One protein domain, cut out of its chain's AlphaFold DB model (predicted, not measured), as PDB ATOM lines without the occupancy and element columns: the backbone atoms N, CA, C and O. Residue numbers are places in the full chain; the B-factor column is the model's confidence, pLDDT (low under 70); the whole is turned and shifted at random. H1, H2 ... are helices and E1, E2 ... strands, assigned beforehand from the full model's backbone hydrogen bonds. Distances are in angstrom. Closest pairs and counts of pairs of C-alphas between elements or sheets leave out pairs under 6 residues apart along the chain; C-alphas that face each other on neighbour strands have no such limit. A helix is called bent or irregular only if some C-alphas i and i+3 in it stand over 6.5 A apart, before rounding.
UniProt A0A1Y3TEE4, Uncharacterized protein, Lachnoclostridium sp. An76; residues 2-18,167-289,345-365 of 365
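Overview. This is residues 2 to 18, 167 to 289 and 345 to 365 of the 365 residues of an uncharacterized protein of Lachnoclostridium sp. An76 (UniProt A0A1Y3TEE4). Two sheets stand partly face to face as a loose sandwich: a large, strongly twisted one of E1, E2, E3, E5, E6 and E9, built round the long strand E2, and a small one of E4, E8 and E7. H1 and H2 pack on one face of the large sheet, and H3 is near both helices but on neither sheet. The printed part has 161 residues with three named helices and nine named strands, in the order H1 E1 H2 E2 E3 E4 E5 E6 E7 E8 E9 H3, of mixed class. The large sheet is branched, the small one runs E4 E8 E7, and both are antiparallel. The whole is compact, with a radius of gyration of the C-alphas of 17.0 A, and elongated, spanning 58 by 37 by 35 A.

Arrangement. H1, residues 2 to 18, is on the large sheet at a height of 8.8 A over the sheet. E1, residues 169 to 174, is the antiparallel neighbour of E2, residues 193 to 206, with N 171 and O 202 2.8 A apart. H2, residues 180 to 192, is on the same face as H1 at a height of 8.7 A, and is irregular, C-alphas 181 and 184 being 7.6 A apart. On the other side of E2 from E1 are E3, residues 218 to 220, its hairpin partner, with N 205 and O 219 2.9 A apart, and E9, residues 278 to 285, with N 199 and O 280 2.7 A apart. E5, residues 242 to 249, is the neighbour of E9, with N 247 and O 279 2.8 A apart, and forms a hairpin with E6, residues 256 to 261, with N 246 and O 259 2.8 A apart. E6 runs on into E7, residues 264 to 266, at 68 degrees. The inner strand E8, residues 269 to 274, forms a hairpin with E7, N 264 and O 271 being 2.8 A apart, and is the neighbour of E4, residues 227 to 232, with N 229 and O 272 2.8 A apart. The closest C-alphas of E1 and E4, those of Ala 170 and Val 229, are 5.7 A apart. H3, residues 345 to 364, is close to H1 but not clearly touching, at a steep tilt of 58 degrees, opposite ways; their closest C-alphas, of Ala 17 and Val 353, are 7.0 A apart. Every O i to N i+4 pair is within hydrogen-bond range in H3, 12 of 13 in H1 and 6 of 9 in H2.

Along the chain. H1 begins at C-alpha 2 (-29.069, -9.659, 39.060) and is 25.4 A long. E2, 36.1 A, begins at C-alpha 193 (-12.969, -33.943, 51.696). E5 measures 22.4 A and E9 20.5 A. H3, 28.9 A, ends at C-alpha 364 (-47.985, -10.277, 50.196).

Size, cuts and confidence. The C-alphas of Lys 289 and Lys 365, the two farthest apart, are 58.5 A apart. Residues 19 to 166 and 290 to 344 are not printed, with gaps of 20.5 A and 34.3 A between C-alphas. Of the links printed whole, E2 to E3 is long. The pLDDT is under 70 at residues 2 to 18, 181, 254 and 345 to 365.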
ATOM      1  N   LYS A   2     -28.919  -9.500  37.585       31.97
ATOM      2  CA  LYS A   2     -29.069  -9.659  39.060       31.97
ATOM      3  C   LYS A   2     -30.514  -9.834  39.582       31.97
ATOM      4  O   LYS A   2     -30.750 -10.638  40.479       31.97
ATOM      5  N   LYS A   3     -31.503  -9.146  38.994       36.25
ATOM      6  CA  LYS A   3     -32.929  -9.285  39.370       36.25
ATOM      7  C   LYS A   3     -33.532 -10.659  39.029       36.25
ATOM      8  O   LYS A   3     -34.347 -11.149  39.801       36.25
ATOM      9  N   ARG A   4     -33.119 -11.294  37.921       42.50
ATOM     10  CA  ARG A   4     -33.620 -12.622  37.508       42.50
ATOM     11  C   ARG A   4     -33.082 -13.730  38.419       42.50
ATOM     12  O   ARG A   4     -33.854 -14.559  38.876       42.50
ATOM     13  N   ILE A   5     -31.800 -13.655  38.784       39.72
ATOM     14  CA  ILE A   5     -31.148 -14.607  39.701       39.72
ATOM     15  C   ILE A   5     -31.771 -14.535  41.106       39.72
ATOM     16  O   ILE A   5     -32.038 -15.562  41.721       39.72
ATOM     17  N   SER A   6     -32.079 -13.329  41.603       38.44
ATOM     18  CA  SER A   6     -32.741 -13.159  42.906       38.44
ATOM     19  C   SER A   6     -34.161 -13.733  42.939       38.44
ATOM     20  O   SER A   6     -34.552 -14.306  43.955       38.44
ATOM     21  N   SER A   7     -34.932 -13.593  41.856       42.59
ATOM     22  CA  SER A   7     -36.268 -14.189  41.786       42.59
ATOM     23  C   SER A   7     -36.188 -15.711  41.739       42.59
ATOM     24  O   SER A   7     -36.846 -16.348  42.551       42.59
ATOM     25  N   ILE A   8     -35.335 -16.287  40.882       45.50
ATOM     26  CA  ILE A   8     -35.171 -17.747  40.751       45.50
ATOM     27  C   ILE A   8     -34.751 -18.381  42.086       45.50
ATOM     28  O   ILE A   8     -35.337 -19.375  42.500       45.50
ATOM     29  N   ARG A   9     -33.832 -17.752  42.835       44.34
ATOM     30  CA  ARG A   9     -33.440 -18.220  44.180       44.34
ATOM     31  C   ARG A   9     -34.602 -18.201  45.185       44.34
ATOM     32  O   ARG A   9     -34.758 -19.135  45.957       44.34
ATOM     33  N   LYS A  10     -35.449 -17.164  45.171       45.91
ATOM     34  CA  LYS A  10     -36.626 -17.064  46.064       45.91
ATOM     35  C   LYS A  10     -37.723 -18.070  45.709       45.91
ATOM     36  O   LYS A  10     -38.416 -18.568  46.594       45.91
ATOM     37  N   ILE A  11     -37.874 -18.350  44.419       51.41
ATOM     38  CA  ILE A  11     -38.780 -19.366  43.882       51.41
ATOM     39  C   ILE A  11     -38.329 -20.753  44.357       51.41
ATOM     40  O   ILE A  11     -39.128 -21.491  44.924       51.41
ATOM     41  N   PHE A  12     -37.034 -21.050  44.235       46.91
ATOM     42  CA  PHE A  12     -36.435 -22.325  44.626       46.91
ATOM     43  C   PHE A  12     -36.619 -22.643  46.118       46.91
ATOM     44  O   PHE A  12     -37.070 -23.729  46.459       46.91
ATOM     45  N   VAL A  13     -36.399 -21.666  47.008       46.75
ATOM     46  CA  VAL A  13     -36.630 -21.833  48.461       46.75
ATOM     47  C   VAL A  13     -38.094 -22.180  48.781       46.75
ATOM     48  O   VAL A  13     -38.363 -22.926  49.719       46.75
ATOM     49  N   THR A  14     -39.050 -21.676  47.996       44.47
ATOM     50  CA  THR A  14     -40.486 -21.926  48.224       44.47
ATOM     51  C   THR A  14     -40.904 -23.322  47.745       44.47
ATOM     52  O   THR A  14     -41.679 -23.997  48.418       44.47
ATOM     53  N   VAL A  15     -40.368 -23.764  46.605       47.38
ATOM     54  CA  VAL A  15     -40.623 -25.086  46.010       47.38
ATOM     55  C   VAL A  15     -39.952 -26.200  46.834       47.38
ATOM     56  O   VAL A  15     -40.565 -27.234  47.092       47.38
ATOM     57  N   LEU A  16     -38.745 -25.947  47.354       43.09
ATOM     58  CA  LEU A  16     -38.000 -26.860  48.229       43.09
ATOM     59  C   LEU A  16     -38.707 -27.115  49.570       43.09
ATOM     60  O   LEU A  16     -38.762 -28.251  50.040       43.09
ATOM     61  N   ALA A  17     -39.296 -26.075  50.171       42.53
ATOM     62  CA  ALA A  17     -40.053 -26.212  51.414       42.53
ATOM     63  C   ALA A  17     -41.299 -27.101  51.250       42.53
ATOM     64  O   ALA A  17     -41.700 -27.758  52.203       42.53
ATOM     65  N   ALA A  18     -41.895 -27.153  50.054       39.28
ATOM     66  CA  ALA A  18     -43.016 -28.045  49.766       39.28
ATOM     67  C   ALA A  18     -42.557 -29.496  49.523       39.28
ATOM     68  O   ALA A  18     -43.164 -30.421  50.059       39.28
ATOM     69  N   PRO A 167     -41.257 -33.958  29.589       87.00
ATOM     70  CA  PRO A 167     -40.808 -34.886  30.619       87.00
ATOM     71  C   PRO A 167     -40.223 -34.141  31.833       87.00
ATOM     72  O   PRO A 167     -39.726 -33.019  31.679       87.00
ATOM     73  N   PRO A 168     -40.235 -34.766  33.025       90.88
ATOM     74  CA  PRO A 168     -39.570 -34.228  34.204       90.88
ATOM     75  C   PRO A 168     -38.100 -33.904  33.935       90.88
ATOM     76  O   PRO A 168     -37.402 -34.636  33.232       90.88
ATOM     77  N   MET A 169     -37.622 -32.814  34.527       92.25
ATOM     78  CA  MET A 169     -36.234 -32.377  34.403       92.25
ATOM     79  C   MET A 169     -35.628 -32.085  35.772       92.25
ATOM     80  O   MET A 169     -36.319 -31.645  36.693       92.25
ATOM     81  N   ALA A 170     -34.320 -32.299  35.900       93.94
ATOM     82  CA  ALA A 170     -33.586 -31.976  37.111       93.94
ATOM     83  C   ALA A 170     -32.996 -30.564  37.033       93.94
ATOM     84  O   ALA A 170     -32.396 -30.160  36.036       93.94
ATOM     85  N   MET A 171     -33.144 -29.814  38.117       91.00
ATOM     86  CA  MET A 171     -32.561 -28.493  38.300       91.00
ATOM     87  C   MET A 171     -31.602 -28.527  39.482       91.00
ATOM     88  O   MET A 171     -32.013 -28.816  40.604       91.00
ATOM     89  N   ALA A 172     -30.340 -28.181  39.243       93.25
ATOM     90  CA  ALA A 172     -29.324 -28.097  40.282       93.25
ATOM     91  C   ALA A 172     -29.007 -26.642  40.641       93.25
ATOM     92  O   ALA A 172     -28.763 -25.809  39.765       93.25
ATOM     93  N   VAL A 173     -28.980 -26.339  41.938       91.19
ATOM     94  CA  VAL A 173     -28.635 -25.011  42.451       91.19
ATOM     95  C   VAL A 173     -27.494 -25.144  43.458       91.19
ATOM     96  O   VAL A 173     -27.669 -25.846  44.456       91.19
ATOM     97  N   PRO A 174     -26.341 -24.480  43.238       91.25
ATOM     98  CA  PRO A 174     -25.268 -24.471  44.221       91.25
ATOM     99  C   PRO A 174     -25.733 -23.736  45.475       91.25
ATOM    100  O   PRO A 174     -26.335 -22.657  45.402       91.25
ATOM    101  N   MET A 175     -25.456 -24.337  46.622       87.62
ATOM    102  CA  MET A 175     -25.779 -23.769  47.918       87.62
ATOM    103  C   MET A 175     -24.702 -22.785  48.351       87.62
ATOM    104  O   MET A 175     -23.516 -22.961  48.069       87.62
ATOM    105  N   ASP A 176     -25.145 -21.744  49.045       82.12
ATOM    106  CA  ASP A 176     -24.258 -20.808  49.715       82.12
ATOM    107  C   ASP A 176     -23.921 -21.386  51.093       82.12
ATOM    108  O   ASP A 176     -24.784 -21.461  51.969       82.12
ATOM    109  N   THR A 177     -22.684 -21.851  51.263       71.81
ATOM    110  CA  THR A 177     -22.210 -22.475  52.509       71.81
ATOM    111  C   THR A 177     -21.996 -21.463  53.633       71.81
ATOM    112  O   THR A 177     -21.804 -21.864  54.772       71.81
ATOM    113  N   SER A 178     -22.092 -20.156  53.356       73.50
ATOM    114  CA  SER A 178     -21.995 -19.120  54.393       73.50
ATOM    115  C   SER A 178     -23.188 -19.098  55.360       73.50
ATOM    116  O   SER A 178     -23.142 -18.417  56.388       73.50
ATOM    117  N   ASP A 179     -24.263 -19.829  55.052       74.00
ATOM    118  CA  ASP A 179     -25.422 -19.932  55.926       74.00
ATOM    119  C   ASP A 179     -25.159 -20.898  57.092       74.00
ATOM    120  O   ASP A 179     -24.914 -22.093  56.919       74.00
ATOM    121  N   SER A 180     -25.291 -20.370  58.311       71.19
ATOM    122  CA  SER A 180     -25.141 -21.090  59.580       71.19
ATOM    123  C   SER A 180     -25.959 -22.382  59.685       71.19
ATOM    124  O   SER A 180     -25.601 -23.267  60.462       71.19
ATOM    125  N   MET A 181     -27.034 -22.518  58.902       66.06
ATOM    126  CA  MET A 181     -27.860 -23.726  58.887       66.06
ATOM    127  C   MET A 181     -27.117 -24.967  58.374       66.06
ATOM    128  O   MET A 181     -27.527 -26.082  58.687       66.06
ATOM    129  N   TYR A 182     -26.020 -24.790  57.630       77.75
ATOM    130  CA  TYR A 182     -25.236 -25.888  57.057       77.75
ATOM    131  C   TYR A 182     -23.871 -26.076  57.714       77.75
ATOM    132  O   TYR A 182     -23.149 -26.984  57.318       77.75
ATOM    133  N   ALA A 183     -23.542 -25.300  58.752       81.06
ATOM    134  CA  ALA A 183     -22.241 -25.354  59.424       81.06
ATOM    135  C   ALA A 183     -21.866 -26.773  59.891       81.06
ATOM    136  O   ALA A 183     -20.707 -27.175  59.887       81.06
ATOM    137  N   GLN A 184     -22.862 -27.563  60.276       79.50
ATOM    138  CA  GLN A 184     -22.686 -28.950  60.690       79.50
ATOM    139  C   GLN A 184     -22.369 -29.899  59.530       79.50
ATOM    140  O   GLN A 184     -21.488 -30.749  59.647       79.50
ATOM    141  N   LEU A 185     -23.071 -29.745  58.406       85.56
ATOM    142  CA  LEU A 185     -22.779 -30.492  57.187       85.56
ATOM    143  C   LEU A 185     -21.398 -30.100  56.654       85.56
ATOM    144  O   LEU A 185     -20.620 -30.963  56.274       85.56
ATOM    145  N   GLU A 186     -21.063 -28.815  56.703       88.62
ATOM    146  CA  GLU A 186     -19.745 -28.298  56.349       88.62
ATOM    147  C   GLU A 186     -18.638 -28.931  57.203       88.62
ATOM    148  O   GLU A 186     -17.635 -29.392  56.658       88.62
ATOM    149  N   GLN A 187     -18.832 -29.037  58.523       87.56
ATOM    150  CA  GLN A 187     -17.900 -29.735  59.415       87.56
ATOM    151  C   GLN A 187     -17.726 -31.203  59.022       87.56
ATOM    152  O   GLN A 187     -16.595 -31.671  58.921       87.56
ATOM    153  N   PHE A 188     -18.825 -31.918  58.767       87.50
ATOM    154  CA  PHE A 188     -18.779 -33.308  58.314       87.50
ATOM    155  C   PHE A 188     -18.007 -33.451  56.993       87.50
ATOM    156  O   PHE A 188     -17.082 -34.256  56.904       87.50
ATOM    157  N   LEU A 189     -18.322 -32.624  55.995       91.00
ATOM    158  CA  LEU A 189     -17.665 -32.652  54.687       91.00
ATOM    159  C   LEU A 189     -16.181 -32.285  54.782       91.00
ATOM    160  O   LEU A 189     -15.350 -32.914  54.135       91.00
ATOM    161  N   THR A 190     -15.825 -31.342  55.655       91.06
ATOM    162  CA  THR A 190     -14.429 -30.958  55.913       91.06
ATOM    163  C   THR A 190     -13.618 -32.097  56.532       91.06
ATOM    164  O   THR A 190     -12.393 -32.101  56.420       91.06
ATOM    165  N   LEU A 191     -14.246 -33.079  57.188       89.19
ATOM    166  CA  LEU A 191     -13.533 -34.254  57.701       89.19
ATOM    167  C   LEU A 191     -13.144 -35.217  56.577       89.19
ATOM    168  O   LEU A 191     -12.039 -35.757  56.627       89.19
ATOM    169  N   ILE A 192     -14.003 -35.384  55.571       89.00
ATOM    170  CA  ILE A 192     -13.862 -36.408  54.522       89.00
ATOM    171  C   ILE A 192     -13.269 -35.878  53.206       89.00
ATOM    172  O   ILE A 192     -12.672 -36.640  52.448       89.00
ATOM    173  N   ALA A 193     -13.377 -34.576  52.946       93.94
ATOM    174  CA  ALA A 193     -12.969 -33.943  51.696       93.94
ATOM    175  C   ALA A 193     -12.076 -32.721  51.937       93.94
ATOM    176  O   ALA A 193     -12.194 -32.032  52.952       93.94
ATOM    177  N   ASP A 194     -11.171 -32.452  50.994       93.94
ATOM    178  CA  ASP A 194     -10.328 -31.249  51.018       93.94
ATOM    179  C   ASP A 194     -11.100 -30.026  50.523       93.94
ATOM    180  O   ASP A 194     -10.897 -28.906  50.992       93.94
ATOM    181  N   ARG A 195     -11.984 -30.246  49.546       94.38
ATOM    182  CA  ARG A 195     -12.824 -29.228  48.916       94.38
ATOM    183  C   ARG A 195     -14.175 -29.837  48.594       94.38
ATOM    184  O   ARG A 195     -14.247 -30.995  48.193       94.38
ATOM    185  N   PHE A 196     -15.244 -29.068  48.737       95.19
ATOM    186  CA  PHE A 196     -16.584 -29.520  48.375       95.19
ATOM    187  C   PHE A 196     -17.476 -28.355  47.940       95.19
ATOM    188  O   PHE A 196     -17.331 -27.226  48.402       95.19
ATOM    189  N   GLN A 197     -18.424 -28.652  47.053       94.75
ATOM    190  CA  GLN A 197     -19.504 -27.760  46.659       94.75
ATOM    191  C   GLN A 197     -20.823 -28.516  46.795       94.75
ATOM    192  O   GLN A 197     -21.023 -29.564  46.178       94.75
ATOM    193  N   ILE A 198     -21.722 -27.967  47.609       93.50
ATOM    194  CA  ILE A 198     -23.037 -28.551  47.869       93.50
ATOM    195  C   ILE A 198     -24.026 -28.004  46.840       93.50
ATOM    196  O   ILE A 198     -24.043 -26.803  46.551       93.50
ATOM    197  N   TYR A 199     -24.860 -28.889  46.315       94.19
ATOM    198  CA  TYR A 199     -25.934 -28.619  45.379       94.19
ATOM    199  C   TYR A 199     -27.251 -29.135  45.944       94.19
ATOM    200  O   TYR A 199     -27.342 -30.240  46.470       94.19
ATOM    201  N   THR A 200     -28.305 -28.347  45.780       93.06
ATOM    202  CA  THR A 200     -29.668 -28.851  45.908       93.06
ATOM    203  C   THR A 200     -30.170 -29.215  44.519       93.06
ATOM    204  O   THR A 200     -30.184 -28.360  43.631       93.06
ATOM    205  N   VAL A 201     -30.583 -30.466  44.335       94.69
ATOM    206  CA  VAL A 201     -31.164 -30.949  43.081       94.69
ATOM    207  C   VAL A 201     -32.658 -31.142  43.288       94.69
ATOM    208  O   VAL A 201     -33.080 -31.865  44.187       94.69
ATOM    209  N   ALA A 202     -33.460 -30.471  42.465       93.50
ATOM    210  CA  ALA A 202     -34.909 -30.604  42.449       93.50
ATOM    211  C   ALA A 202     -35.357 -31.184  41.109       93.50
ATOM    212  O   ALA A 202     -34.972 -30.672  40.057       93.50
ATOM    213  N   VAL A 203     -36.196 -32.215  41.148       93.56
ATOM    214  CA  VAL A 203     -36.872 -32.749  39.966       93.56
ATOM    215  C   VAL A 203     -38.224 -32.062  39.836       93.56
ATOM    216  O   VAL A 203     -39.032 -32.054  40.769       93.56
ATOM    217  N   VAL A 204     -38.444 -31.426  38.689       92.62
ATOM    218  CA  VAL A 204     -39.628 -30.607  38.434       92.62
ATOM    219  C   VAL A 204     -40.284 -30.967  37.110       92.62
ATOM    220  O   VAL A 204     -39.628 -31.389  36.160       92.62
ATOM    221  N   GLU A 205     -41.590 -30.744  37.051       92.25
ATOM    222  CA  GLU A 205     -42.412 -30.891  35.857       92.25
ATOM    223  C   GLU A 205     -43.030 -29.544  35.474       92.25
ATOM    224  O   GLU A 205     -43.427 -28.754  36.342       92.25
ATOM    225  N   LEU A 206     -43.098 -29.275  34.167       89.81
ATOM    226  CA  LEU A 206     -43.719 -28.066  33.640       89.81
ATOM    227  C   LEU A 206     -45.219 -28.292  33.428       89.81
ATOM    228  O   LEU A 206     -45.642 -28.879  32.438       89.81
ATOM    229  N   THR A 207     -46.020 -27.776  34.352       88.38
ATOM    230  CA  THR A 207     -47.487 -27.894  34.346       88.38
ATOM    231  C   THR A 207     -48.179 -26.933  33.377       88.38
ATOM    232  O   THR A 207     -49.277 -27.228  32.909       88.38
ATOM    233  N   ASP A 208     -47.545 -25.804  33.045       86.31
ATOM    234  CA  ASP A 208     -48.033 -24.860  32.035       86.31
ATOM    235  C   ASP A 208     -46.945 -24.585  30.979       86.31
ATOM    236  O   ASP A 208     -46.099 -23.700  31.158       86.31
ATOM    237  N   PRO A 209     -46.955 -25.321  29.852       84.44
ATOM    238  CA  PRO A 209     -45.963 -25.148  28.796       84.44
ATOM    239  C   PRO A 209     -46.089 -23.805  28.067       84.44
ATOM    240  O   PRO A 209     -45.171 -23.417  27.345       84.44
ATOM    241  N   THR A 210     -47.198 -23.075  28.235       86.94
ATOM    242  CA  THR A 210     -47.410 -21.791  27.553       86.94
ATOM    243  C   THR A 210     -46.624 -20.648  28.195       86.94
ATOM    244  O   THR A 210     -46.367 -19.636  27.540       86.94
ATOM    245  N   ASN A 211     -46.186 -20.815  29.448       86.25
ATOM    246  CA  ASN A 211     -45.411 -19.814  30.169       86.25
ATOM    247  C   ASN A 211     -44.282 -20.441  31.013       86.25
ATOM    248  O   ASN A 211     -44.299 -20.355  32.241       86.25
ATOM    249  N   PRO A 212     -43.229 -20.996  30.381       83.25
ATOM    250  CA  PRO A 212     -42.117 -21.650  31.088       83.25
ATOM    251  C   PRO A 212     -41.299 -20.693  31.969       83.25
ATOM    252  O   PRO A 212     -40.486 -21.122  32.786       83.25
ATOM    253  N   SER A 213     -41.479 -19.381  31.789       86.94
ATOM    254  CA  SER A 213     -40.830 -18.357  32.611       86.94
ATOM    255  C   SER A 213     -41.563 -18.095  33.928       86.94
ATOM    256  O   SER A 213     -40.987 -17.454  34.812       86.94
ATOM    257  N   ASP A 214     -42.814 -18.546  34.064       86.69
ATOM    258  CA  ASP A 214     -43.565 -18.420  35.307       86.69
ATOM    259  C   ASP A 214     -43.098 -19.489  36.306       86.69
ATOM    260  O   ASP A 214     -43.197 -20.683  36.026       86.69
ATOM    261  N   PRO A 215     -42.603 -19.109  37.493       78.00
ATOM    262  CA  PRO A 215     -42.263 -20.077  38.529       78.00
ATOM    263  C   PRO A 215     -43.404 -20.993  38.950       78.00
ATOM    264  O   PRO A 215     -43.145 -22.114  39.366       78.00
ATOM    265  N   SER A 216     -44.648 -20.520  38.888       87.19
ATOM    266  CA  SER A 216     -45.811 -21.322  39.256       87.19
ATOM    267  C   SER A 216     -46.133 -22.403  38.226       87.19
ATOM    268  O   SER A 216     -46.886 -23.318  38.550       87.19
ATOM    269  N   ALA A 217     -45.537 -22.333  37.031       87.38
ATOM    270  CA  ALA A 217     -45.638 -23.387  36.034       87.38
ATOM    271  C   ALA A 217     -44.798 -24.622  36.410       87.38
ATOM    272  O   ALA A 217     -45.082 -25.709  35.917       87.38
ATOM    273  N   TRP A 218     -43.811 -24.492  37.302       87.62
ATOM    274  CA  TRP A 218     -42.929 -25.587  37.712       87.62
ATOM    275  C   TRP A 218     -43.382 -26.183  39.043       87.62
ATOM    276  O   TRP A 218     -43.461 -25.475  40.050       87.62
ATOM    277  N   GLN A 219     -43.647 -27.488  39.064       89.56
ATOM    278  CA  GLN A 219     -44.013 -28.206  40.287       89.56
ATOM    279  C   GLN A 219     -42.999 -29.307  40.597       89.56
ATOM    280  O   GLN A 219     -42.519 -29.949  39.663       89.56
ATOM    281  N   PRO A 220     -42.662 -29.541  41.883       89.38
ATOM    282  CA  PRO A 220     -41.922 -30.733  42.272       89.38
ATOM    283  C   PRO A 220     -42.667 -31.974  41.802       89.38
ATOM    284  O   PRO A 220     -43.882 -32.065  41.985       89.38
ATOM    285  N   THR A 221     -41.936 -32.931  41.252       91.88
ATOM    286  CA  THR A 221     -42.493 -34.225  40.869       91.88
ATOM    287  C   THR A 221     -41.534 -35.336  41.271       91.88
ATOM    288  O   THR A 221     -40.337 -35.099  41.452       91.88
ATOM    289  N   VAL A 222     -42.063 -36.547  41.426       92.62
ATOM    290  CA  VAL A 222     -41.248 -37.759  41.533       92.62
ATOM    291  C   VAL A 222     -41.265 -38.398  40.149       92.62
ATOM    292  O   VAL A 222     -42.340 -38.789  39.692       92.62
ATOM    293  N   PRO A 223     -40.129 -38.438  39.442       91.50
ATOM    294  CA  PRO A 223     -40.091 -38.967  38.093       91.50
ATOM    295  C   PRO A 223     -40.299 -40.490  38.104       91.50
ATOM    296  O   PRO A 223     -39.861 -41.182  39.018       91.50
ATOM    297  N   GLU A 224     -40.954 -41.019  37.070       91.50
ATOM    298  CA  GLU A 224     -41.123 -42.473  36.900       91.50
ATOM    299  C   GLU A 224     -39.813 -43.167  36.486       91.50
ATOM    300  O   GLU A 224     -39.621 -44.354  36.743       91.50
ATOM    301  N   GLU A 225     -38.901 -42.420  35.857       94.06
ATOM    302  CA  GLU A 225     -37.581 -42.879  35.425       94.06
ATOM    303  C   GLU A 225     -36.489 -41.932  35.934       94.06
ATOM    304  O   GLU A 225     -36.712 -40.734  36.101       94.06
ATOM    305  N   ALA A 226     -35.277 -42.450  36.137       95.25
ATOM    306  CA  ALA A 226     -34.160 -41.635  36.598       95.25
ATOM    307  C   ALA A 226     -33.812 -40.523  35.586       95.25
ATOM    308  O   ALA A 226     -33.535 -40.781  34.410       95.25
ATOM    309  N   VAL A 227     -33.777 -39.286  36.074       96.19
ATOM    310  CA  VAL A 227     -33.526 -38.065  35.305       96.19
ATOM    311  C   VAL A 227     -32.040 -37.725  35.341       96.19
ATOM    312  O   VAL A 227     -31.372 -37.890  36.360       96.19
ATOM    313  N   GLU A 228     -31.510 -37.245  34.217       97.19
ATOM    314  CA  GLU A 228     -30.120 -36.804  34.123       97.19
ATOM    315  C   GLU A 228     -29.906 -35.460  34.834       97.19
ATOM    316  O   GLU A 228     -30.654 -34.499  34.641       97.19
ATOM    317  N   VAL A 229     -28.850 -35.394  35.637       97.06
ATOM    318  CA  VAL A 229     -28.389 -34.211  36.360       97.06
ATOM    319  C   VAL A 229     -26.995 -33.871  35.861       97.06
ATOM    320  O   VAL A 229     -26.133 -34.744  35.788       97.06
ATOM    321  N   SER A 230     -26.757 -32.595  35.566       96.81
ATOM    322  CA  SER A 230     -25.426 -32.071  35.258       96.81
ATOM    323  C   SER A 230     -25.034 -31.033  36.302       96.81
ATOM    324  O   SER A 230     -25.698 -30.005  36.455       96.81
ATOM    325  N   LEU A 231     -23.965 -31.317  37.041       96.38
ATOM    326  CA  LEU A 231     -23.389 -30.427  38.042       96.38
ATOM    327  C   LEU A 231     -22.045 -29.895  37.547       96.38
ATOM    328  O   LEU A 231     -21.233 -30.652  37.028       96.38
ATOM    329  N   ALA A 232     -21.781 -28.603  37.725       94.62
ATOM    330  CA  ALA A 232     -20.487 -28.033  37.359       94.62
ATOM    331  C   ALA A 232     -19.404 -28.495  38.346       94.62
ATOM    332  O   ALA A 232     -19.556 -28.311  39.556       94.62
ATOM    333  N   ILE A 233     -18.305 -29.061  37.842       95.38
ATOM    334  CA  ILE A 233     -17.132 -29.347  38.674       95.38
ATOM    335  C   ILE A 233     -16.401 -28.014  38.886       95.38
ATOM    336  O   ILE A 233     -16.051 -27.366  37.894       95.38
ATOM    337  N   PRO A 234     -16.204 -27.554  40.135       93.69
ATOM    338  CA  PRO A 234     -15.539 -26.281  40.373       93.69
ATOM    339  C   PRO A 234     -14.103 -26.277  39.835       93.69
ATOM    340  O   PRO A 234     -13.417 -27.301  39.813       93.69
ATOM    341  N   GLU A 235     -13.635 -25.104  39.412       93.38
ATOM    342  CA  GLU A 235     -12.278 -24.962  38.890       93.38
ATOM    343  C   GLU A 235     -11.228 -25.339  39.946       93.38
ATOM    344  O   GLU A 235     -11.351 -25.024  41.130       93.38
ATOM    345  N   GLY A 236     -10.170 -26.019  39.501       92.81
ATOM    346  CA  GLY A 236      -9.060 -26.425  40.362       92.81
ATOM    347  C   GLY A 236      -9.295 -27.698  41.179       92.81
ATOM    348  O   GLY A 236      -8.436 -28.019  41.996       92.81
ATOM    349  N   TYR A 237     -10.410 -28.404  40.972       95.12
ATOM    350  CA  TYR A 237     -10.600 -29.766  41.479       95.12
ATOM    351  C   TYR A 237      -9.751 -30.758  40.679       95.12
ATOM    352  O   TYR A 237      -9.660 -30.659  39.452       95.12
ATOM    353  N   ASP A 238      -9.160 -31.739  41.364       93.88
ATOM    354  CA  ASP A 238      -8.499 -32.870  40.710       93.88
ATOM    355  C   ASP A 238      -9.550 -33.895  40.237       93.88
ATOM    356  O   ASP A 238     -10.211 -34.525  41.071       93.88
ATOM    357  N   PRO A 239      -9.718 -34.121  38.918       89.56
ATOM    358  CA  PRO A 239     -10.718 -35.051  38.401       89.56
ATOM    359  C   PRO A 239     -10.475 -36.502  38.835       89.56
ATOM    360  O   PRO A 239     -11.422 -37.280  38.855       89.56
ATOM    361  N   SER A 240      -9.241 -36.876  39.191       91.56
ATOM    362  CA  SER A 240      -8.924 -38.227  39.676       91.56
ATOM    363  C   SER A 240      -9.375 -38.482  41.117       91.56
ATOM    364  O   SER A 240      -9.482 -39.634  41.524       91.56
ATOM    365  N   ARG A 241      -9.664 -37.412  41.864       93.62
ATOM    366  CA  ARG A 241     -10.132 -37.423  43.259       93.62
ATOM    367  C   ARG A 241     -11.545 -36.865  43.407       93.62
ATOM    368  O   ARG A 241     -12.039 -36.709  44.520       93.62
ATOM    369  N   THR A 242     -12.162 -36.471  42.294       96.19
ATOM    370  CA  THR A 242     -13.484 -35.855  42.304       96.19
ATOM    371  C   THR A 242     -14.539 -36.938  42.401       96.19
ATOM    372  O   THR A 242     -14.661 -37.775  41.503       96.19
ATOM    373  N   VAL A 243     -15.349 -36.855  43.447       97.00
ATOM    374  CA  VAL A 243     -16.501 -37.720  43.687       97.00
ATOM    375  C   VAL A 243     -17.785 -36.905  43.682       97.00
ATOM    376  O   VAL A 243     -17.808 -35.721  44.035       97.00
ATOM    377  N   VAL A 244     -18.865 -37.557  43.264       97.81
ATOM    378  CA  VAL A 244     -20.230 -37.062  43.426       97.81
ATOM    379  C   VAL A 244     -20.890 -37.935  44.472       97.81
ATOM    380  O   VAL A 244     -20.847 -39.155  44.349       97.81
ATOM    381  N   ALA A 245     -21.511 -37.331  45.475       96.94
ATOM    382  CA  ALA A 245     -22.239 -38.073  46.491       96.94
ATOM    383  C   ALA A 245     -23.583 -37.431  46.810       96.94
ATOM    384  O   ALA A 245     -23.750 -36.215  46.710       96.94
ATOM    385  N   GLU A 246     -24.531 -38.262  47.214       95.88
ATOM    386  CA  GLU A 246     -25.786 -37.847  47.820       95.88
ATOM    387  C   GLU A 246     -25.628 -37.769  49.338       95.88
ATOM    388  O   GLU A 246     -25.003 -38.632  49.965       95.88
ATOM    389  N   ILE A 247     -26.222 -36.733  49.924       92.88
ATOM    390  CA  ILE A 247     -26.322 -36.556  51.368       92.88
ATOM    391  C   ILE A 247     -27.731 -36.939  51.805       92.88
ATOM    392  O   ILE A 247     -28.666 -36.137  51.732       92.88
ATOM    393  N   GLY A 248     -27.858 -38.177  52.272       87.00
ATOM    394  CA  GLY A 248     -29.106 -38.744  52.766       87.00
ATOM    395  C   GLY A 248     -29.268 -38.616  54.282       87.00
ATOM    396  O   GLY A 248     -28.345 -38.268  55.021       87.00
ATOM    397  N   GLN A 249     -30.459 -38.963  54.770       75.44
ATOM    398  CA  GLN A 249     -30.672 -39.256  56.187       75.44
ATOM    399  C   GLN A 249     -30.562 -40.765  56.394       75.44
ATOM    400  O   GLN A 249     -31.335 -41.527  55.819       75.44
ATOM    401  N   SER A 250     -29.624 -41.207  57.232       74.25
ATOM    402  CA  SER A 250     -29.595 -42.608  57.649       74.25
ATOM    403  C   SER A 250     -30.698 -42.846  58.679       74.25
ATOM    404  O   SER A 250     -30.774 -42.145  59.689       74.25
ATOM    405  N   ALA A 251     -31.543 -43.853  58.455       72.00
ATOM    406  CA  ALA A 251     -32.615 -44.204  59.380       72.00
ATOM    407  C   ALA A 251     -32.055 -44.453  60.793       72.00
ATOM    408  O   ALA A 251     -31.202 -45.315  60.993       72.00
ATOM    409  N   GLY A 252     -32.514 -43.673  61.775       70.31
ATOM    410  CA  GLY A 252     -32.119 -43.823  63.180       70.31
ATOM    411  C   GLY A 252     -30.729 -43.290  63.549       70.31
ATOM    412  O   GLY A 252     -30.358 -43.389  64.715       70.31
ATOM    413  N   SER A 253     -29.982 -42.697  62.612       70.75
ATOM    414  CA  SER A 253     -28.716 -42.022  62.909       70.75
ATOM    415  C   SER A 253     -28.861 -40.514  62.761       70.75
ATOM    416  O   SER A 253     -29.572 -40.002  61.901       70.75
ATOM    417  N   GLN A 254     -28.157 -39.794  63.625       67.25
ATOM    418  CA  GLN A 254     -28.069 -38.341  63.582       67.25
ATOM    419  C   GLN A 254     -26.990 -37.856  62.601       67.25
ATOM    420  O   GLN A 254     -26.892 -36.657  62.345       67.25
ATOM    421  N   MET A 255     -26.166 -38.768  62.075       72.56
ATOM    422  CA  MET A 255     -25.164 -38.444  61.066       72.56
ATOM    423  C   MET A 255     -25.770 -38.479  59.657       72.56
ATOM    424  O   MET A 255     -26.551 -39.387  59.354       72.56
ATOM    425  N   PRO A 256     -25.398 -37.521  58.787       81.38
ATOM    426  CA  PRO A 256     -25.746 -37.594  57.375       81.38
ATOM    427  C   PRO A 256     -25.156 -38.866  56.755       81.38
ATOM    428  O   PRO A 256     -24.012 -39.230  57.032       81.38
ATOM    429  N   ALA A 257     -25.943 -39.541  55.921       86.69
ATOM    430  CA  ALA A 257     -25.460 -40.642  55.101       86.69
ATOM    431  C   ALA A 257     -24.731 -40.065  53.885       86.69
ATOM    432  O   ALA A 257     -25.271 -39.189  53.210       86.69
ATOM    433  N   TRP A 258     -23.521 -40.551  53.620       90.75
ATOM    434  CA  TRP A 258     -22.748 -40.230  52.423       90.75
ATOM    435  C   TRP A 258     -22.827 -41.412  51.462       90.75
ATOM    436  O   TRP A 258     -22.319 -42.489  51.779       90.75
ATOM    437  N   THR A 259     -23.463 -41.215  50.309       94.69
ATOM    438  CA  THR A 259     -23.614 -42.260  49.291       94.69
ATOM    439  C   THR A 259     -22.980 -41.797  47.991       94.69
ATOM    440  O   THR A 259     -23.485 -40.880  47.346       94.69
ATOM    441  N   GLU A 260     -21.878 -42.421  47.589       95.88
ATOM    442  CA  GLU A 260     -21.202 -42.086  46.334       95.88
ATOM    443  C   GLU A 260     -22.000 -42.540  45.115       95.88
ATOM    444  O   GLU A 260     -22.530 -43.650  45.052       95.88
ATOM    445  N   ILE A 261     -22.050 -41.665  44.116       96.50
ATOM    446  CA  ILE A 261     -22.782 -41.856  42.874       96.50
ATOM    447  C   ILE A 261     -21.788 -41.941  41.727       96.50
ATOM    448  O   ILE A 261     -20.910 -41.095  41.548       96.50
ATOM    449  N   THR A 262     -21.977 -42.953  40.883       96.81
ATOM    450  CA  THR A 262     -21.229 -43.056  39.632       96.81
ATOM    451  C   THR A 262     -21.649 -41.937  38.682       96.81
ATOM    452  O   THR A 262     -22.831 -41.789  38.365       96.81
ATOM    453  N   TYR A 263     -20.675 -41.182  38.178       97.62
ATOM    454  CA  TYR A 263     -20.907 -40.085  37.246       97.62
ATOM    455  C   TYR A 263     -19.967 -40.166  36.039       97.62
ATOM    456  O   TYR A 263     -18.945 -40.850  36.052       97.62
ATOM    457  N   GLN A 264     -20.322 -39.445  34.978       97.56
ATOM    458  CA  GLN A 264     -19.476 -39.222  33.812       97.56
ATOM    459  C   GLN A 264     -19.008 -37.768  33.795       97.56
ATOM    460  O   GLN A 264     -19.815 -36.855  33.961       97.56
ATOM    461  N   ASN A 265     -17.714 -37.539  33.571       95.44
ATOM    462  CA  ASN A 265     -17.190 -36.192  33.361       95.44
ATOM    463  C   ASN A 265     -17.385 -35.792  31.889       95.44
ATOM    464  O   ASN A 265     -16.706 -36.312  31.002       95.44
ATOM    465  N   ILE A 266     -18.330 -34.890  31.633       95.44
ATOM    466  CA  ILE A 266     -18.683 -34.408  30.296       95.44
ATOM    467  C   ILE A 266     -18.565 -32.886  30.293       95.44
ATOM    468  O   ILE A 266     -19.289 -32.200  31.010       95.44
ATOM    469  N   ASN A 267     -17.668 -32.342  29.465       92.31
ATOM    470  CA  ASN A 267     -17.445 -30.895  29.323       92.31
ATOM    471  C   ASN A 267     -17.158 -30.164  30.654       92.31
ATOM    472  O   ASN A 267     -17.596 -29.031  30.838       92.31
ATOM    473  N   GLY A 268     -16.453 -30.806  31.595       90.06
ATOM    474  CA  GLY A 268     -16.177 -30.232  32.920       90.06
ATOM    475  C   GLY A 268     -17.375 -30.261  33.879       90.06
ATOM    476  O   GLY A 268     -17.307 -29.701  34.970       90.06
ATOM    477  N   GLY A 269     -18.472 -30.908  33.487       94.19
ATOM    478  CA  GLY A 269     -19.601 -31.212  34.354       94.19
ATOM    479  C   GLY A 269     -19.588 -32.672  34.795       94.19
ATOM    480  O   GLY A 269     -19.235 -33.565  34.025       94.19
ATOM    481  N   ALA A 270     -20.011 -32.919  36.028       96.94
ATOM    482  CA  ALA A 270     -20.335 -34.244  36.517       96.94
ATOM    483  C   ALA A 270     -21.785 -34.577  36.144       96.94
ATOM    484  O   ALA A 270     -22.718 -33.913  36.602       96.94
ATOM    485  N   VAL A 271     -21.967 -35.582  35.285       97.88
ATOM    486  CA  VAL A 271     -23.271 -36.013  34.771       97.88
ATOM    487  C   VAL A 271     -23.647 -37.366  35.363       97.88
ATOM    488  O   VAL A 271     -22.912 -38.340  35.204       97.88
ATOM    489  N   PHE A 272     -24.790 -37.438  36.039       97.81
ATOM    490  CA  PHE A 272     -25.316 -38.659  36.658       97.81
ATOM    491  C   PHE A 272     -26.841 -38.713  36.539       97.81
ATOM    492  O   PHE A 272     -27.459 -37.786  36.019       97.81
ATOM    493  N   LYS A 273     -27.458 -39.806  36.994       97.25
ATOM    494  CA  LYS A 273     -28.917 -39.962  37.005       97.25
ATOM    495  C   LYS A 273     -29.439 -40.083  38.430       97.25
ATOM    496  O   LYS A 273     -28.805 -40.740  39.248       97.25
ATOM    497  N   THR A 274     -30.592 -39.484  38.703       95.88
ATOM    498  CA  THR A 274     -31.308 -39.608  39.980       95.88
ATOM    499  C   THR A 274     -32.813 -39.671  39.746       95.88
ATOM    500  O   THR A 274     -33.332 -39.083  38.799       95.88
ATOM    501  N   ASP A 275     -33.518 -40.401  40.595       95.25
ATOM    502  CA  ASP A 275     -34.972 -40.550  40.596       95.25
ATOM    503  C   ASP A 275     -35.652 -39.696  41.678       95.25
ATOM    504  O   ASP A 275     -36.864 -39.774  41.861       95.25
ATOM    505  N   HIS A 276     -34.903 -38.855  42.394       93.19
ATOM    506  CA  HIS A 276     -35.454 -38.052  43.475       93.19
ATOM    507  C   HIS A 276     -34.777 -36.683  43.603       93.19
ATOM    508  O   HIS A 276     -33.727 -36.389  43.033       93.19
ATOM    509  N   SER A 277     -35.436 -35.801  44.352       93.56
ATOM    510  CA  SER A 277     -34.873 -34.506  44.740       93.56
ATOM    511  C   SER A 277     -34.087 -34.662  46.037       93.56
ATOM    512  O   SER A 277     -34.571 -35.309  46.962       93.56
ATOM    513  N   GLY A 278     -32.919 -34.034  46.142       93.19
ATOM    514  CA  GLY A 278     -32.022 -34.251  47.275       93.19
ATOM    515  C   GLY A 278     -30.862 -33.265  47.358       93.19
ATOM    516  O   GLY A 278     -30.769 -32.295  46.595       93.19
ATOM    517  N   LEU A 279     -29.981 -33.516  48.324       93.56
ATOM    518  CA  LEU A 279     -28.717 -32.807  48.484       93.56
ATOM    519  C   LEU A 279     -27.600 -33.638  47.869       93.56
ATOM    520  O   LEU A 279     -27.413 -34.795  48.227       93.56
ATOM    521  N   PHE A 280     -26.845 -33.020  46.975       96.12
ATOM    522  CA  PHE A 280     -25.728 -33.646  46.286       96.12
ATOM    523  C   PHE A 280     -24.476 -32.816  46.508       96.12
ATOM    524  O   PHE A 280     -24.536 -31.594  46.642       96.12
ATOM    525  N   VAL A 281     -23.327 -33.467  46.548       96.19
ATOM    526  CA  VAL A 281     -22.040 -32.826  46.786       96.19
ATOM    527  C   VAL A 281     -21.076 -33.263  45.700       96.19
ATOM    528  O   VAL A 281     -20.954 -34.450  45.417       96.19
ATOM    529  N   ILE A 282     -20.383 -32.291  45.107       97.06
ATOM    530  CA  ILE A 282     -19.132 -32.546  44.391       97.06
ATOM    531  C   ILE A 282     -18.008 -32.299  45.383       97.06
ATOM    532  O   ILE A 282     -17.873 -31.180  45.886       97.06
ATOM    533  N   ALA A 283     -17.204 -33.318  45.658       96.62
ATOM    534  CA  ALA A 283     -16.094 -33.234  46.595       96.62
ATOM    535  C   ALA A 283     -14.789 -33.718  45.967       96.62
ATOM    536  O   ALA A 283     -14.790 -34.593  45.107       96.62
ATOM    537  N   GLU A 284     -13.680 -33.140  46.413       96.06
ATOM    538  CA  GLU A 284     -12.343 -33.679  46.199       96.06
ATOM    539  C   GLU A 284     -11.965 -34.485  47.446       96.06
ATOM    540  O   GLU A 284     -11.752 -33.913  48.522       96.06
ATOM    541  N   GLU A 285     -11.936 -35.812  47.320       92.62
ATOM    542  CA  GLU A 285     -11.655 -36.715  48.438       92.62
ATOM    543  C   GLU A 285     -10.302 -36.421  49.061       92.62
ATOM    544  O   GLU A 285      -9.318 -36.237  48.342       92.62
ATOM    545  N   LYS A 286     -10.212 -36.460  50.392       90.00
ATOM    546  CA  LYS A 286      -8.926 -36.353  51.081       90.00
ATOM    547  C   LYS A 286      -8.003 -37.503  50.713       90.00
ATOM    548  O   LYS A 286      -8.336 -38.671  50.885       90.00
ATOM    549  N   GLN A 287      -6.784 -37.162  50.298       82.56
ATOM    550  CA  GLN A 287      -5.706 -38.135  50.267       82.56
ATOM    551  C   GLN A 287      -5.345 -38.461  51.709       82.56
ATOM    552  O   GLN A 287      -4.694 -37.675  52.403       82.56
ATOM    553  N   TRP A 288      -5.776 -39.632  52.163       72.19
ATOM    554  CA  TRP A 288      -5.254 -40.222  53.381       72.19
ATOM    555  C   TRP A 288      -3.785 -40.519  53.125       72.19
ATOM    556  O   TRP A 288      -3.435 -41.535  52.533       72.19
ATOM    557  N   LYS A 289      -2.927 -39.566  53.505       70.81
ATOM    558  CA  LYS A 289      -1.479 -39.745  53.515       70.81
ATOM    559  C   LYS A 289      -1.215 -41.063  54.225       70.81
ATOM    560  O   LYS A 289      -1.619 -41.175  55.380       70.81
ATOM    561  N   ILE A 345     -31.490 -28.542  67.187       49.00
ATOM    562  CA  ILE A 345     -31.209 -27.865  65.913       49.00
ATOM    563  C   ILE A 345     -32.174 -28.312  64.809       49.00
ATOM    564  O   ILE A 345     -32.637 -27.476  64.032       49.00
ATOM    565  N   THR A 346     -32.589 -29.581  64.787       47.97
ATOM    566  CA  THR A 346     -33.601 -30.073  63.832       47.97
ATOM    567  C   THR A 346     -34.980 -29.450  64.066       47.97
ATOM    568  O   THR A 346     -35.666 -29.083  63.110       47.97
ATOM    569  N   VAL A 347     -35.362 -29.219  65.328       46.78
ATOM    570  CA  VAL A 347     -36.599 -28.493  65.672       46.78
ATOM    571  C   VAL A 347     -36.515 -27.018  65.252       46.78
ATOM    572  O   VAL A 347     -37.499 -26.457  64.763       46.78
ATOM    573  N   LEU A 348     -35.342 -26.388  65.379       41.41
ATOM    574  CA  LEU A 348     -35.124 -24.997  64.964       41.41
ATOM    575  C   LEU A 348     -35.111 -24.819  63.438       41.41
ATOM    576  O   LEU A 348     -35.698 -23.852  62.953       41.41
ATOM    577  N   ALA A 349     -34.533 -25.753  62.676       46.44
ATOM    578  CA  ALA A 349     -34.539 -25.713  61.212       46.44
ATOM    579  C   ALA A 349     -35.964 -25.852  60.643       46.44
ATOM    580  O   ALA A 349     -36.378 -25.057  59.796       46.44
ATOM    581  N   ALA A 350     -36.767 -26.778  61.179       46.28
ATOM    582  CA  ALA A 350     -38.176 -26.913  60.802       46.28
ATOM    583  C   ALA A 350     -38.999 -25.656  61.163       46.28
ATOM    584  O   ALA A 350     -39.806 -25.177  60.362       46.28
ATOM    585  N   ALA A 351     -38.760 -25.062  62.338       42.94
ATOM    586  CA  ALA A 351     -39.439 -23.838  62.765       42.94
ATOM    587  C   ALA A 351     -39.039 -22.600  61.937       42.94
ATOM    588  O   ALA A 351     -39.891 -21.753  61.665       42.94
ATOM    589  N   ALA A 352     -37.781 -22.493  61.497       49.75
ATOM    590  CA  ALA A 352     -37.300 -21.397  60.656       49.75
ATOM    591  C   ALA A 352     -37.928 -21.426  59.253       49.75
ATOM    592  O   ALA A 352     -38.331 -20.380  58.737       49.75
ATOM    593  N   VAL A 353     -38.112 -22.621  58.679       52.91
ATOM    594  CA  VAL A 353     -38.842 -22.807  57.414       52.91
ATOM    595  C   VAL A 353     -40.302 -22.359  57.569       52.91
ATOM    596  O   VAL A 353     -40.795 -21.567  56.762       52.91
ATOM    597  N   ILE A 354     -40.976 -22.747  58.657       54.59
ATOM    598  CA  ILE A 354     -42.366 -22.344  58.938       54.59
ATOM    599  C   ILE A 354     -42.483 -20.827  59.188       54.59
ATOM    600  O   ILE A 354     -43.381 -20.170  58.653       54.59
ATOM    601  N   ALA A 355     -41.568 -20.231  59.957       50.59
ATOM    602  CA  ALA A 355     -41.558 -18.792  60.223       50.59
ATOM    603  C   ALA A 355     -41.266 -17.968  58.955       50.59
ATOM    604  O   ALA A 355     -41.907 -16.937  58.728       50.59
ATOM    605  N   GLY A 356     -40.364 -18.447  58.091       49.94
ATOM    606  CA  GLY A 356     -40.096 -17.864  56.776       49.94
ATOM    607  C   GLY A 356     -41.339 -17.851  55.883       49.94
ATOM    608  O   GLY A 356     -41.670 -16.813  55.302       49.94
ATOM    609  N   ILE A 357     -42.094 -18.956  55.858       56.88
ATOM    610  CA  ILE A 357     -43.369 -19.064  55.129       56.88
ATOM    611  C   ILE A 357     -44.385 -18.027  55.641       56.88
ATOM    612  O   ILE A 357     -44.982 -17.297  54.844       56.88
ATOM    613  N   ILE A 358     -44.544 -17.882  56.963       58.94
ATOM    614  CA  ILE A 358     -45.499 -16.929  57.562       58.94
ATOM    615  C   ILE A 358     -45.131 -15.472  57.236       58.94
ATOM    616  O   ILE A 358     -46.009 -14.674  56.893       58.94
ATOM    617  N   ILE A 359     -43.848 -15.107  57.312       62.28
ATOM    618  CA  ILE A 359     -43.386 -13.740  57.024       62.28
ATOM    619  C   ILE A 359     -43.598 -13.388  55.545       62.28
ATOM    620  O   ILE A 359     -44.013 -12.268  55.237       62.28
ATOM    621  N   ILE A 360     -43.371 -14.333  54.628       54.78
ATOM    622  CA  ILE A 360     -43.574 -14.126  53.188       54.78
ATOM    623  C   ILE A 360     -45.067 -13.974  52.855       54.78
ATOM    624  O   ILE A 360     -45.429 -13.069  52.099       54.78
ATOM    625  N   ILE A 361     -45.947 -14.782  53.460       59.38
ATOM    626  CA  ILE A 361     -47.404 -14.673  53.276       59.38
ATOM    627  C   ILE A 361     -47.927 -13.337  53.821       59.38
ATOM    628  O   ILE A 361     -48.733 -12.670  53.169       59.38
ATOM    629  N   LYS A 362     -47.441 -12.900  54.990       51.22
ATOM    630  CA  LYS A 362     -47.882 -11.650  55.629       51.22
ATOM    631  C   LYS A 362     -47.374 -10.387  54.924       51.22
ATOM    632  O   LYS A 362     -47.960  -9.331  55.118       51.22
ATOM    633  N   ARG A 363     -46.315 -10.476  54.112       51.19
ATOM    634  CA  ARG A 363     -45.808  -9.366  53.279       51.19
ATOM    635  C   ARG A 363     -46.485  -9.247  51.907       51.19
ATOM    636  O   ARG A 363     -46.238  -8.262  51.218       51.19
ATOM    637  N   ARG A 364     -47.264 -10.253  51.486       48.34
ATOM    638  CA  ARG A 364     -47.985 -10.277  50.196       48.34
ATOM    639  C   ARG A 364     -49.466  -9.886  50.297       48.34
ATOM    640  O   ARG A 364     -50.074  -9.655  49.257       48.34
ATOM    641  N   LYS A 365     -50.031  -9.820  51.506       44.62
ATOM    642  CA  LYS A 365     -51.284  -9.101  51.794       44.62
ATOM    643  C   LYS A 365     -50.946  -7.692  52.250       44.62
ATOM    644  O   LYS A 365     -51.736  -6.787  51.917       44.62
TER     645      LYS A 365